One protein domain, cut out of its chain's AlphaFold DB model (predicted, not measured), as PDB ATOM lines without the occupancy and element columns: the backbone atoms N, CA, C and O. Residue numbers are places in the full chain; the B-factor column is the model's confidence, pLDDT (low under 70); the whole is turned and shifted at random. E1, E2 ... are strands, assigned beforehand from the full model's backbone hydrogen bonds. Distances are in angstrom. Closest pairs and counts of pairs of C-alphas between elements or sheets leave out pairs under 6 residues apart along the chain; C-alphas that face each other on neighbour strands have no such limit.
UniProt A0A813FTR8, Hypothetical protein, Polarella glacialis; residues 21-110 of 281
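What this domain is: This is residues 21 to 110 of the 281 residues of the protein "Hypothetical protein" of Polarella glacialis (UniProt A0A813FTR8). One strongly twisted sheet of five strands forms a wall, its strands running to and fro in the order of the chain, and beyond the last strand, E5, a long winding loop, residues 80 to 110, ends by pairing briefly with the end of E5. Residues 93 to 102 of this loop stick out from the rest. The printed part has 90 residues with no named helix and strands E1 to E5, antiparallel and side by side in that order; the class is all strand, though under half of the residues, 37 of 90, are in named elements. It is only just loose, close to compact, with a radius of gyration of the C-alphas of 14.8 A and spans of 40 by 35 by 24 A.

Where its parts are: Find C-alpha 21 at (-14.193, 0.782, -66.038), where E1, residues 21 to 23, begins. E2 is residues 33 to 39, 19.6 A long, and E3 is residues 47 to 54, 20.2 A. E4, residues 59 to 68, covers 27.7 A from C-alpha 59 at (-17.962, 3.673, -82.999). E5, residues 71 to 79, covers 23.7 A and ends at C-alpha 79, (-11.967, 7.314, -81.809).

How they stand to each other: The sheet is a meander, each strand the antiparallel neighbour of the one before, with E1 and E5 as edge strands. In the hairpin E1 and E2, look for N 22 and O 37, 2.9 A apart; in E2 and E3, N 36 and O 51, 2.8 A; in E3 and E4, N 52 and O 61, 2.8 A; in E4 and E5, N 64 and O 75, 2.8 A. E1 and E5 are apart.

The domain as a whole: The farthest C-alphas, of Gly 70 and Pro 97, are 43.1 A apart. The printed part has no cut, and no link between strands is long. Confidence is under 70 at residues 68 to 71.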
ATOM      1  N   PHE A  21     -13.106   0.170 -65.284       90.31
ATOM      2  CA  PHE A  21     -14.193   0.782 -66.038       90.31
ATOM      3  C   PHE A  21     -15.526   0.376 -65.427       90.31
ATOM      4  O   PHE A  21     -15.831  -0.808 -65.311       90.31
ATOM      5  N   PHE A  22     -16.324   1.372 -65.063       90.56
ATOM      6  CA  PHE A  22     -17.648   1.181 -64.493       90.56
ATOM      7  C   PHE A  22     -18.701   1.594 -65.501       90.56
ATOM      8  O   PHE A  22     -18.590   2.646 -66.132       90.56
ATOM      9  N   LEU A  23     -19.744   0.790 -65.634       90.25
ATOM     10  CA  LEU A  23     -20.930   1.215 -66.350       90.25
ATOM     11  C   LEU A  23     -21.659   2.264 -65.499       90.25
ATOM     12  O   LEU A  23     -21.889   2.034 -64.315       90.25
ATOM     13  N   ARG A  24     -21.961   3.435 -66.074       78.50
ATOM     14  CA  ARG A  24     -22.531   4.549 -65.299       78.50
ATOM     15  C   ARG A  24     -23.969   4.274 -64.851       78.50
ATOM     16  O   ARG A  24     -24.324   4.607 -63.728       78.50
ATOM     17  N   GLU A  25     -24.764   3.687 -65.738       83.44
ATOM     18  CA  GLU A  25     -26.178   3.358 -65.549       83.44
ATOM     19  C   GLU A  25     -26.466   2.037 -66.267       83.44
ATOM     20  O   GLU A  25     -25.815   1.723 -67.267       83.44
ATOM     21  N   GLU A  26     -27.430   1.262 -65.772       89.00
ATOM     22  CA  GLU A  26     -27.885   0.054 -66.461       89.00
ATOM     23  C   GLU A  26     -28.346   0.413 -67.880       89.00
ATOM     24  O   GLU A  26     -29.101   1.364 -68.068       89.00
ATOM     25  N   ILE A  27     -27.840  -0.302 -68.890       89.44
ATOM     26  CA  ILE A  27     -28.114   0.013 -70.294       89.44
ATOM     27  C   ILE A  27     -29.500  -0.543 -70.641       89.44
ATOM     28  O   ILE A  27     -29.645  -1.767 -70.678       89.44
ATOM     29  N   PRO A  28     -30.497   0.303 -70.959       88.81
ATOM     30  CA  PRO A  28     -31.807  -0.184 -71.365       88.81
ATOM     31  C   PRO A  28     -31.715  -1.036 -72.630       88.81
ATOM     32  O   PRO A  28     -30.891  -0.779 -73.521       88.81
ATOM     33  N   GLU A  29     -32.611  -2.010 -72.757       91.25
ATOM     34  CA  GLU A  29     -32.743  -2.762 -73.998       91.25
ATOM     35  C   GLU A  29     -33.054  -1.789 -75.145       91.25
ATOM     36  O   GLU A  29     -33.993  -0.997 -75.091       91.25
ATOM     37  N   GLY A  30     -32.210  -1.783 -76.176       85.06
ATOM     38  CA  GLY A  30     -32.368  -0.842 -77.283       85.06
ATOM     39  C   GLY A  30     -31.550   0.449 -77.188       85.06
ATOM     40  O   GLY A  30     -31.632   1.240 -78.128       85.06
ATOM     41  N   ALA A  31     -30.742   0.672 -76.148       79.56
ATOM     42  CA  ALA A  31     -29.938   1.890 -76.033       79.56
ATOM     43  C   ALA A  31     -28.997   2.107 -77.236       79.56
ATOM     44  O   ALA A  31     -28.293   1.199 -77.689       79.56
ATOM     45  N   ALA A  32     -28.972   3.337 -77.756       81.88
ATOM     46  CA  ALA A  32     -28.096   3.722 -78.864       81.88
ATOM     47  C   ALA A  32     -26.655   4.012 -78.409       81.88
ATOM     48  O   ALA A  32     -25.723   3.874 -79.205       81.88
ATOM     49  N   VAL A  33     -26.478   4.410 -77.146       85.44
ATOM     50  CA  VAL A  33     -25.189   4.790 -76.560       85.44
ATOM     51  C   VAL A  33     -25.048   4.151 -75.186       85.44
ATOM     52  O   VAL A  33     -25.967   4.232 -74.377       85.44
ATOM     53  N   ALA A  34     -23.888   3.558 -74.920       86.88
ATOM     54  CA  ALA A  34     -23.469   3.156 -73.583       86.88
ATOM     55  C   ALA A  34     -22.302   4.033 -73.120       86.88
ATOM     56  O   ALA A  34     -21.435   4.392 -73.921       86.88
ATOM     57  N   VAL A  35     -22.282   4.373 -71.830       88.94
ATOM     58  CA  VAL A  35     -21.250   5.224 -71.227       88.94
ATOM     59  C   VAL A  35     -20.526   4.445 -70.138       88.94
ATOM     60  O   VAL A  35     -21.137   4.040 -69.146       88.94
ATOM     61  N   LEU A  36     -19.218   4.265 -70.312       92.25
ATOM     62  CA  LEU A  36     -18.342   3.713 -69.286       92.25
ATOM     63  C   LEU A  36     -17.457   4.804 -68.694       92.25
ATOM     64  O   LEU A  36     -16.929   5.662 -69.398       92.25
ATOM     65  N   THR A  37     -17.249   4.719 -67.394       92.75
ATOM     66  CA  THR A  37     -16.459   5.653 -66.607       92.75
ATOM     67  C   THR A  37     -15.164   4.966 -66.203       92.75
ATOM     68  O   THR A  37     -15.184   3.981 -65.470       92.75
ATOM     69  N   GLY A  38     -14.035   5.474 -66.690       91.06
ATOM     70  CA  GLY A  38     -12.709   4.987 -66.330       91.06
ATOM     71  C   GLY A  38     -12.177   5.703 -65.093       91.06
ATOM     72  O   GLY A  38     -12.027   6.931 -65.096       91.06
ATOM     73  N   VAL A  39     -11.853   4.932 -64.058       88.38
ATOM     74  CA  VAL A  39     -11.235   5.417 -62.819       88.38
ATOM     75  C   VAL A  39      -9.794   4.930 -62.774       88.38
ATOM     76  O   VAL A  39      -9.519   3.731 -62.806       88.38
ATOM     77  N   HIS A  40      -8.857   5.873 -62.700       85.62
ATOM     78  CA  HIS A  40      -7.442   5.540 -62.599       85.62
ATOM     79  C   HIS A  40      -7.069   5.307 -61.123       85.62
ATOM     80  O   HIS A  40      -7.359   6.172 -60.292       85.62
ATOM     81  N   PRO A  41      -6.359   4.223 -60.768       83.06
ATOM     82  CA  PRO A  41      -6.060   3.903 -59.369       83.06
ATOM     83  C   PRO A  41      -5.209   4.986 -58.675       83.06
ATOM     84  O   PRO A  41      -5.470   5.361 -57.535       83.06
ATOM     85  N   ARG A  42      -4.276   5.617 -59.403       83.56
ATOM     86  CA  ARG A  42      -3.500   6.780 -58.908       83.56
ATOM     87  C   ARG A  42      -4.328   8.055 -58.656       83.56
ATOM     88  O   ARG A  42      -3.851   8.948 -57.965       83.56
ATOM     89  N   MET A  43      -5.547   8.162 -59.193       77.81
ATOM     90  CA  MET A  43      -6.391   9.369 -59.119       77.81
ATOM     91  C   MET A  43      -7.393   9.337 -57.947       77.81
ATOM     92  O   MET A  43      -8.351  10.108 -57.941       77.81
ATOM     93  N   ARG A  44      -7.177   8.465 -56.944       80.81
ATOM     94  CA  ARG A  44      -7.991   8.358 -55.712       80.81
ATOM     95  C   ARG A  44      -9.505   8.319 -55.983       80.81
ATOM     96  O   ARG A  44     -10.268   9.072 -55.387       80.81
ATOM     97  N   GLY A  45      -9.937   7.482 -56.926       73.94
ATOM     98  CA  GLY A  45     -11.360   7.306 -57.237       73.94
ATOM     99  C   GLY A  45     -11.972   8.367 -58.158       73.94
ATOM    100  O   GLY A  45     -13.145   8.260 -58.504       73.94
ATOM    101  N   ARG A  46     -11.211   9.381 -58.597       81.94
ATOM    102  CA  ARG A  46     -11.720  10.376 -59.550       81.94
ATOM    103  C   ARG A  46     -11.848   9.788 -60.952       81.94
ATOM    104  O   ARG A  46     -10.966   9.067 -61.428       81.94
ATOM    105  N   VAL A  47     -12.925  10.174 -61.629       85.19
ATOM    106  CA  VAL A  47     -13.130   9.879 -63.044       85.19
ATOM    107  C   VAL A  47     -12.052  10.573 -63.864       85.19
ATOM    108  O   VAL A  47     -11.798  11.766 -63.708       85.19
ATOM    109  N   TRP A  48     -11.427   9.809 -64.749       88.00
ATOM    110  CA  TRP A  48     -10.348  10.285 -65.606       88.00
ATOM    111  C   TRP A  48     -10.657  10.081 -67.088       88.00
ATOM    112  O   TRP A  48     -10.267  10.905 -67.919       88.00
ATOM    113  N   LYS A  49     -11.390   9.016 -67.422       92.00
ATOM    114  CA  LYS A  49     -11.869   8.765 -68.780       92.00
ATOM    115  C   LYS A  49     -13.368   8.562 -68.799       92.00
ATOM    116  O   LYS A  49     -13.948   8.033 -67.856       92.00
ATOM    117  N   GLU A  50     -13.952   8.884 -69.936       92.50
ATOM    118  CA  GLU A  50     -15.309   8.495 -70.283       92.50
ATOM    119  C   GLU A  50     -15.282   7.838 -71.663       92.50
ATOM    120  O   GLU A  50     -14.729   8.388 -72.617       92.50
ATOM    121  N   VAL A  51     -15.826   6.630 -71.760       94.00
ATOM    122  CA  VAL A  51     -15.878   5.838 -72.988       94.00
ATOM    123  C   VAL A  51     -17.318   5.795 -73.457       94.00
ATOM    124  O   VAL A  51     -18.184   5.264 -72.767       94.00
ATOM    125  N   LEU A  52     -17.573   6.359 -74.632       93.06
ATOM    126  CA  LEU A  52     -18.884   6.345 -75.263       93.06
ATOM    127  C   LEU A  52     -18.876   5.293 -76.366       93.06
ATOM    128  O   LEU A  52     -18.079   5.371 -77.302       93.06
ATOM    129  N   VAL A  53     -19.775   4.323 -76.255       91.56
ATOM    130  CA  VAL A  53     -19.960   3.251 -77.233       91.56
ATOM    131  C   VAL A  53     -21.261   3.505 -77.979       91.56
ATOM    132  O   VAL A  53     -22.341   3.383 -77.409       91.56
ATOM    133  N   PHE A  54     -21.161   3.857 -79.258       88.56
ATOM    134  CA  PHE A  54     -22.295   4.135 -80.136       88.56
ATOM    135  C   PHE A  54     -22.661   2.878 -80.926       88.56
ATOM    136  O   PHE A  54     -21.916   2.452 -81.813       88.56
ATOM    137  N   ARG A  55     -23.832   2.299 -80.641       86.12
ATOM    138  CA  ARG A  55     -24.305   1.059 -81.272       86.12
ATOM    139  C   ARG A  55     -24.567   1.233 -82.767       86.12
ATOM    140  O   ARG A  55     -24.087   0.441 -83.571       86.12
ATOM    141  N   GLU A  56     -25.318   2.270 -83.135       85.12
ATOM    142  CA  GLU A  56     -25.750   2.498 -84.523       85.12
ATOM    143  C   GLU A  56     -24.588   2.908 -85.428       85.12
ATOM    144  O   GLU A  56     -24.457   2.407 -86.542       85.12
ATOM    145  N   LEU A  57     -23.700   3.767 -84.919       83.31
ATOM    146  CA  LEU A  57     -22.516   4.212 -85.654       83.31
ATOM    147  C   LEU A  57     -21.416   3.144 -85.689       83.31
ATOM    148  O   LEU A  57     -20.528   3.222 -86.534       83.31
ATOM    149  N   ARG A  58     -21.473   2.151 -84.788       89.31
ATOM    150  CA  ARG A  58     -20.404   1.167 -84.543       89.31
ATOM    151  C   ARG A  58     -19.069   1.853 -84.251       89.31
ATOM    152  O   ARG A  58     -18.037   1.511 -84.822       89.31
ATOM    153  N   VAL A  59     -19.116   2.852 -83.373       90.31
ATOM    154  CA  VAL A  59     -17.962   3.673 -82.999       90.31
ATOM    155  C   VAL A  59     -17.824   3.728 -81.491       90.31
ATOM    156  O   VAL A  59     -18.795   3.913 -80.767       90.31
ATOM    157  N   VAL A  60     -16.588   3.614 -81.026       94.62
ATOM    158  CA  VAL A  60     -16.170   3.938 -79.663       94.62
ATOM    159  C   VAL A  60     -15.377   5.238 -79.669       94.62
ATOM    160  O   VAL A  60     -14.421   5.370 -80.441       94.62
ATOM    161  N   HIS A  61     -15.763   6.163 -78.793       93.31
ATOM    162  CA  HIS A  61     -15.029   7.380 -78.458       93.31
ATOM    163  C   HIS A  61     -14.498   7.293 -77.031       93.31
ATOM    164  O   HIS A  61     -15.213   6.873 -76.125       93.31
ATOM    165  N   VAL A  62     -13.262   7.733 -76.822       94.12
ATOM    166  CA  VAL A  62     -12.656   7.853 -75.495       94.12
ATOM    167  C   VAL A  62     -12.331   9.317 -75.251       94.12
ATOM    168  O   VAL A  62     -11.554   9.935 -75.986       94.12
ATOM    169  N   TYR A  63     -12.940   9.858 -74.205       91.12
ATOM    170  CA  TYR A  63     -12.742  11.218 -73.746       91.12
ATOM    171  C   TYR A  63     -11.865  11.218 -72.499       91.12
ATOM    172  O   TYR A  63     -12.087  10.434 -71.576       91.12
ATOM    173  N   ALA A  64     -10.895  12.126 -72.451       89.75
ATOM    174  CA  ALA A  64     -10.264  12.516 -71.202       89.75
ATOM    175  C   ALA A  64     -11.158  13.509 -70.461       89.75
ATOM    176  O   ALA A  64     -11.672  14.457 -71.059       89.75
ATOM    177  N   ILE A  65     -11.310  13.289 -69.156       86.62
ATOM    178  CA  ILE A  65     -11.983  14.216 -68.254       86.62
ATOM    179  C   ILE A  65     -10.936  15.151 -67.662       86.62
ATOM    180  O   ILE A  65     -10.037  14.737 -66.928       86.62
ATOM    181  N   LEU A  66     -11.038  16.422 -68.033       80.38
ATOM    182  CA  LEU A  66     -10.160  17.492 -67.592       80.38
ATOM    183  C   LEU A  66     -10.854  18.285 -66.496       80.38
ATOM    184  O   LEU A  66     -11.922  18.845 -66.722       80.38
ATOM    185  N   ASN A  67     -10.220  18.383 -65.334       73.69
ATOM    186  CA  ASN A  67     -10.677  19.286 -64.288       73.69
ATOM    187  C   ASN A  67      -9.982  20.631 -64.472       73.69
ATOM    188  O   ASN A  67      -8.754  20.702 -64.430       73.69
ATOM    189  N   TYR A  68     -10.762  21.683 -64.687       68.00
ATOM    190  CA  TYR A  68     -10.260  23.047 -64.759       68.00
ATOM    191  C   TYR A  68     -11.226  23.958 -64.013       68.00
ATOM    192  O   TYR A  68     -12.399  24.053 -64.359       68.00
ATOM    193  N   GLY A  69     -10.741  24.590 -62.947       66.12
ATOM    194  CA  GLY A  69     -11.534  25.548 -62.187       66.12
ATOM    195  C   GLY A  69     -12.800  25.016 -61.536       66.12
ATOM    196  O   GLY A  69     -13.844  25.648 -61.638       66.12
ATOM    197  N   GLY A  70     -12.729  23.826 -60.935       66.81
ATOM    198  CA  GLY A  70     -13.891  23.172 -60.325       66.81
ATOM    199  C   GLY A  70     -14.891  22.593 -61.330       66.81
ATOM    200  O   GLY A  70     -15.827  21.914 -60.922       66.81
ATOM    201  N   GLN A  71     -14.679  22.793 -62.634       66.06
ATOM    202  CA  GLN A  71     -15.516  22.243 -63.696       66.06
ATOM    203  C   GLN A  71     -14.827  21.068 -64.399       66.06
ATOM    204  O   GLN A  71     -13.600  21.015 -64.522       66.06
ATOM    205  N   CYS A  72     -15.641  20.119 -64.868       73.31
ATOM    206  CA  CYS A  72     -15.203  18.952 -65.628       73.31
ATOM    207  C   CYS A  72     -15.461  19.176 -67.122       73.31
ATOM    208  O   CYS A  72     -16.604  19.358 -67.539       73.31
ATOM    209  N   PHE A  73     -14.416  19.087 -67.936       76.94
ATOM    210  CA  PHE A  73     -14.486  19.191 -69.389       76.94
ATOM    211  C   PHE A  73     -14.129  17.862 -70.045       76.94
ATOM    212  O   PHE A  73     -13.309  17.101 -69.534       76.94
ATOM    213  N   ARG A  74     -14.722  17.592 -71.210       83.81
ATOM    214  CA  ARG A  74     -14.420  16.407 -72.018       83.81
ATOM    215  C   ARG A  74     -13.532  16.799 -73.185       83.81
ATOM    216  O   ARG A  74     -13.894  17.681 -73.956       83.81
ATOM    217  N   GLN A  75     -12.422  16.095 -73.363       85.50
ATOM    218  CA  GLN A  75     -11.585  16.209 -74.554       85.50
ATOM    219  C   GLN A  75     -11.541  14.862 -75.273       85.50
ATOM    220  O   GLN A  75     -11.147  13.865 -74.672       85.50
ATOM    221  N   LEU A  76     -11.925  14.814 -76.553       89.19
ATOM    222  CA  LEU A  76     -11.813  13.592 -77.353       89.19
ATOM    223  C   LEU A  76     -10.331  13.271 -77.595       89.19
ATOM    224  O   LEU A  76      -9.622  14.066 -78.209       89.19
ATOM    225  N   GLU A  77      -9.872  12.108 -77.133       92.25
ATOM    226  CA  GLU A  77      -8.480  11.661 -77.308       92.25
ATOM    227  C   GLU A  77      -8.343  10.484 -78.268       92.25
ATOM    228  O   GLU A  77      -7.291  10.305 -78.885       92.25
ATOM    229  N   TYR A  78      -9.394   9.681 -78.404       94.25
ATOM    230  CA  TYR A  78      -9.390   8.533 -79.295       94.25
ATOM    231  C   TYR A  78     -10.775   8.262 -79.872       94.25
ATOM    232  O   TYR A  78     -11.790   8.366 -79.182       94.25
ATOM    233  N   SER A  79     -10.797   7.868 -81.142       94.88
ATOM    234  CA  SER A  79     -11.967   7.314 -81.809       94.88
ATOM    235  C   SER A  79     -11.559   6.098 -82.629       94.88
ATOM    236  O   SER A  79     -10.526   6.103 -83.290       94.88
ATOM    237  N   THR A  80     -12.399   5.069 -82.625       94.50
ATOM    238  CA  THR A  80     -12.264   3.904 -83.525       94.50
ATOM    239  C   THR A  80     -12.519   4.242 -84.999       94.50
ATOM    240  O   THR A  80     -12.100   3.487 -85.875       94.50
ATOM    241  N   ASN A  81     -13.173   5.372 -85.295       91.75
ATOM    242  CA  ASN A  81     -13.464   5.793 -86.661       91.75
ATOM    243  C   ASN A  81     -13.364   7.316 -86.827       91.75
ATOM    244  O   ASN A  81     -14.227   8.075 -86.382       91.75
ATOM    245  N   CYS A  82     -12.332   7.751 -87.543       91.56
ATOM    246  CA  CYS A  82     -11.978   9.149 -87.744       91.56
ATOM    247  C   CYS A  82     -13.016   9.944 -88.547       91.56
ATOM    248  O   CYS A  82     -13.024  11.170 -88.513       91.56
ATOM    249  N   LYS A  83     -13.933   9.266 -89.251       88.19
ATOM    250  CA  LYS A  83     -15.053   9.928 -89.938       88.19
ATOM    251  C   LYS A  83     -16.002  10.630 -88.966       88.19
ATOM    252  O   LYS A  83     -16.706  11.547 -89.372       88.19
ATOM    253  N   TYR A  84     -16.020  10.192 -87.707       85.12
ATOM    254  CA  TYR A  84     -16.867  10.732 -86.645       85.12
ATOM    255  C   TYR A  84     -16.057  11.445 -85.551       85.12
ATOM    256  O   TYR A  84     -16.589  11.732 -84.481       85.12
ATOM    257  N   SER A  85     -14.769  11.715 -85.789       86.62
ATOM    258  CA  SER A  85     -13.902  12.417 -84.841       86.62
ATOM    259  C   SER A  85     -13.718  13.892 -85.194       86.62
ATOM    260  O   SER A  85     -14.222  14.397 -86.195       86.62
ATOM    261  N   LEU A  86     -12.965  14.599 -84.347       78.69
ATOM    262  CA  LEU A  86     -12.542  15.970 -84.615       78.69
ATOM    263  C   LEU A  86     -11.625  16.028 -85.841       78.69
ATOM    264  O   LEU A  86     -10.833  15.115 -86.064       78.69
ATOM    265  N   ALA A  87     -11.662  17.145 -86.572       78.25
ATOM    266  CA  ALA A  87     -10.795  17.374 -87.730       78.25
ATOM    267  C   ALA A  87      -9.296  17.295 -87.385       78.25
ATOM    268  O   ALA A  87      -8.494  16.879 -88.212       78.25
ATOM    269  N   SER A  88      -8.915  17.635 -86.154       82.50
ATOM    270  CA  SER A  88      -7.538  17.507 -85.666       82.50
ATOM    271  C   SER A  88      -7.153  16.073 -85.281       82.50
ATOM    272  O   SER A  88      -5.969  15.764 -85.164       82.50
ATOM    273  N   LEU A  89      -8.131  15.184 -85.088       86.31
ATOM    274  CA  LEU A  89      -7.912  13.792 -84.716       86.31
ATOM    275  C   LEU A  89      -7.899  12.933 -85.986       86.31
ATOM    276  O   LEU A  89      -8.887  12.292 -86.333       86.31
ATOM    277  N   GLN A  90      -6.771  12.952 -86.694       91.81
ATOM    278  CA  GLN A  90      -6.574  12.190 -87.928       91.81
ATOM    279  C   GLN A  90      -5.915  10.826 -87.663       91.81
ATOM    280  O   GLN A  90      -5.185  10.669 -86.675       91.81
ATOM    281  N   PRO A  91      -6.161   9.820 -88.522       91.44
ATOM    282  CA  PRO A  91      -5.459   8.549 -88.443       91.44
ATOM    283  C   PRO A  91      -3.966   8.754 -88.714       91.44
ATOM    284  O   PRO A  91      -3.548   9.639 -89.463       91.44
ATOM    285  N   THR A  92      -3.137   7.910 -88.107       87.56
ATOM    286  CA  THR A  92      -1.689   7.956 -88.314       87.56
ATOM    287  C   THR A  92      -1.347   7.507 -89.734       87.56
ATOM    288  O   THR A  92      -1.652   6.375 -90.103       87.56
ATOM    289  N   VAL A  93      -0.648   8.355 -90.492       88.56
ATOM    290  CA  VAL A  93      -0.115   8.035 -91.833       88.56
ATOM    291  C   VAL A  93       1.231   7.299 -91.803       88.56
ATOM    292  O   VAL A  93       1.781   6.957 -92.844       88.56
ATOM    293  N   GLN A  94       1.789   7.074 -90.611       88.31
ATOM    294  CA  GLN A  94       3.076   6.402 -90.440       88.31
ATOM    295  C   GLN A  94       2.993   4.927 -90.850       88.31
ATOM    296  O   GLN A  94       1.997   4.252 -90.578       88.31
ATOM    297  N   SER A  95       4.069   4.425 -91.467       88.12
ATOM    298  CA  SER A  95       4.215   2.999 -91.769       88.12
ATOM    299  C   SER A  95       4.192   2.184 -90.474       88.12
ATOM    300  O   SER A  95       4.753   2.602 -89.458       88.12
ATOM    301  N   ARG A  96       3.522   1.030 -90.497       83.38
ATOM    302  CA  ARG A  96       3.346   0.168 -89.323       83.38
ATOM    303  C   ARG A  96       4.008  -1.184 -89.571       83.38
ATOM    304  O   ARG A  96       3.888  -1.707 -90.677       83.38
ATOM    305  N   PRO A  97       4.655  -1.778 -88.551       87.44
ATOM    306  CA  PRO A  97       5.255  -3.104 -88.676       87.44
ATOM    307  C   PRO A  97       4.201  -4.218 -88.735       87.44
ATOM    308  O   PRO A  97       4.479  -5.304 -89.231       87.44
ATOM    309  N   THR A  98       2.992  -3.959 -88.230       87.50
ATOM    310  CA  THR A  98       1.886  -4.915 -88.189       87.50
ATOM    311  C   THR A  98       0.668  -4.383 -88.946       87.50
ATOM    312  O   THR A  98       0.442  -3.165 -88.980       87.50
ATOM    313  N   PRO A  99      -0.129  -5.275 -89.567       86.25
ATOM    314  CA  PRO A  99      -1.366  -4.878 -90.222       86.25
ATOM    315  C   PRO A  99      -2.348  -4.277 -89.210       86.25
ATOM    316  O   PRO A  99      -2.296  -4.551 -88.009       86.25
ATOM    317  N   TRP A 100      -3.266  -3.448 -89.706       80.00
ATOM    318  CA  TRP A 100      -4.343  -2.916 -88.879       80.00
ATOM    319  C   TRP A 100      -5.212  -4.060 -88.344       80.00
ATOM    320  O   TRP A 100      -5.583  -4.937 -89.125       80.00
ATOM    321  N   PRO A 101      -5.598  -4.037 -87.055       83.88
ATOM    322  CA  PRO A 101      -6.700  -4.877 -86.617       83.88
ATOM    323  C   PRO A 101      -7.968  -4.453 -87.370       83.88
ATOM    324  O   PRO A 101      -8.130  -3.270 -87.687       83.88
ATOM    325  N   GLU A 102      -8.875  -5.394 -87.640       81.88
ATOM    326  CA  GLU A 102     -10.083  -5.135 -88.443       81.88
ATOM    327  C   GLU A 102     -10.901  -3.949 -87.912       81.88
ATOM    328  O   GLU A 102     -11.376  -3.116 -88.683       81.88
ATOM    329  N   TRP A 103     -10.987  -3.817 -86.587       81.00
ATOM    330  CA  TRP A 103     -11.705  -2.741 -85.906       81.00
ATOM    331  C   TRP A 103     -10.965  -1.393 -85.895       81.00
ATOM    332  O   TRP A 103     -11.585  -0.358 -85.664       81.00
ATOM    333  N   GLY A 104      -9.649  -1.382 -86.121       84.62
ATOM    334  CA  GLY A 104      -8.799  -0.203 -85.929       84.62
ATOM    335  C   GLY A 104      -8.424   0.528 -87.212       84.62
ATOM    336  O   GLY A 104      -7.735   1.540 -87.142       84.62
ATOM    337  N   ARG A 105      -8.849   0.052 -88.392       87.94
ATOM    338  CA  ARG A 105      -8.433   0.609 -89.697       87.94
ATOM    339  C   ARG A 105      -8.682   2.115 -89.841       87.94
ATOM    340  O   ARG A 105      -7.946   2.789 -90.557       87.94
ATOM    341  N   HIS A 106      -9.724   2.625 -89.193       91.19
ATOM    342  CA  HIS A 106     -10.106   4.036 -89.234       91.19
ATOM    343  C   HIS A 106      -9.856   4.756 -87.911       91.19
ATOM    344  O   HIS A 106     -10.349   5.864 -87.731       91.19
ATOM    345  N   GLN A 107      -9.120   4.155 -86.978       93.94
ATOM    346  CA  GLN A 107      -8.940   4.769 -85.674       93.94
ATOM    347  C   GLN A 107      -8.081   6.035 -85.769       93.94
ATOM    348  O   GLN A 107      -7.139   6.117 -86.563       93.94
ATOM    349  N   ALA A 108      -8.375   7.002 -84.912       93.88
ATOM    350  CA  ALA A 108      -7.596   8.217 -84.773       93.88
ATOM    351  C   ALA A 108      -7.353   8.542 -83.303       93.88
ATOM    352  O   ALA A 108      -8.175   8.249 -82.433       93.88
ATOM    353  N   GLY A 109      -6.206   9.168 -83.046       92.00
ATOM    354  CA  GLY A 109      -5.749   9.459 -81.695       92.00
ATOM    355  C   GLY A 109      -5.145   8.253 -80.980       92.00
ATOM    356  O   GLY A 109      -4.904   7.195 -81.569       92.00
ATOM    357  N   LYS A 110      -4.863   8.433 -79.692       90.06
ATOM    358  CA  LYS A 110      -4.323   7.398 -78.807       90.06
ATOM    359  C   LYS A 110      -4.993   7.555 -77.445       90.06
ATOM    360  O   LYS A 110      -4.938   8.654 -76.896       90.06
TER     361      LYS A 110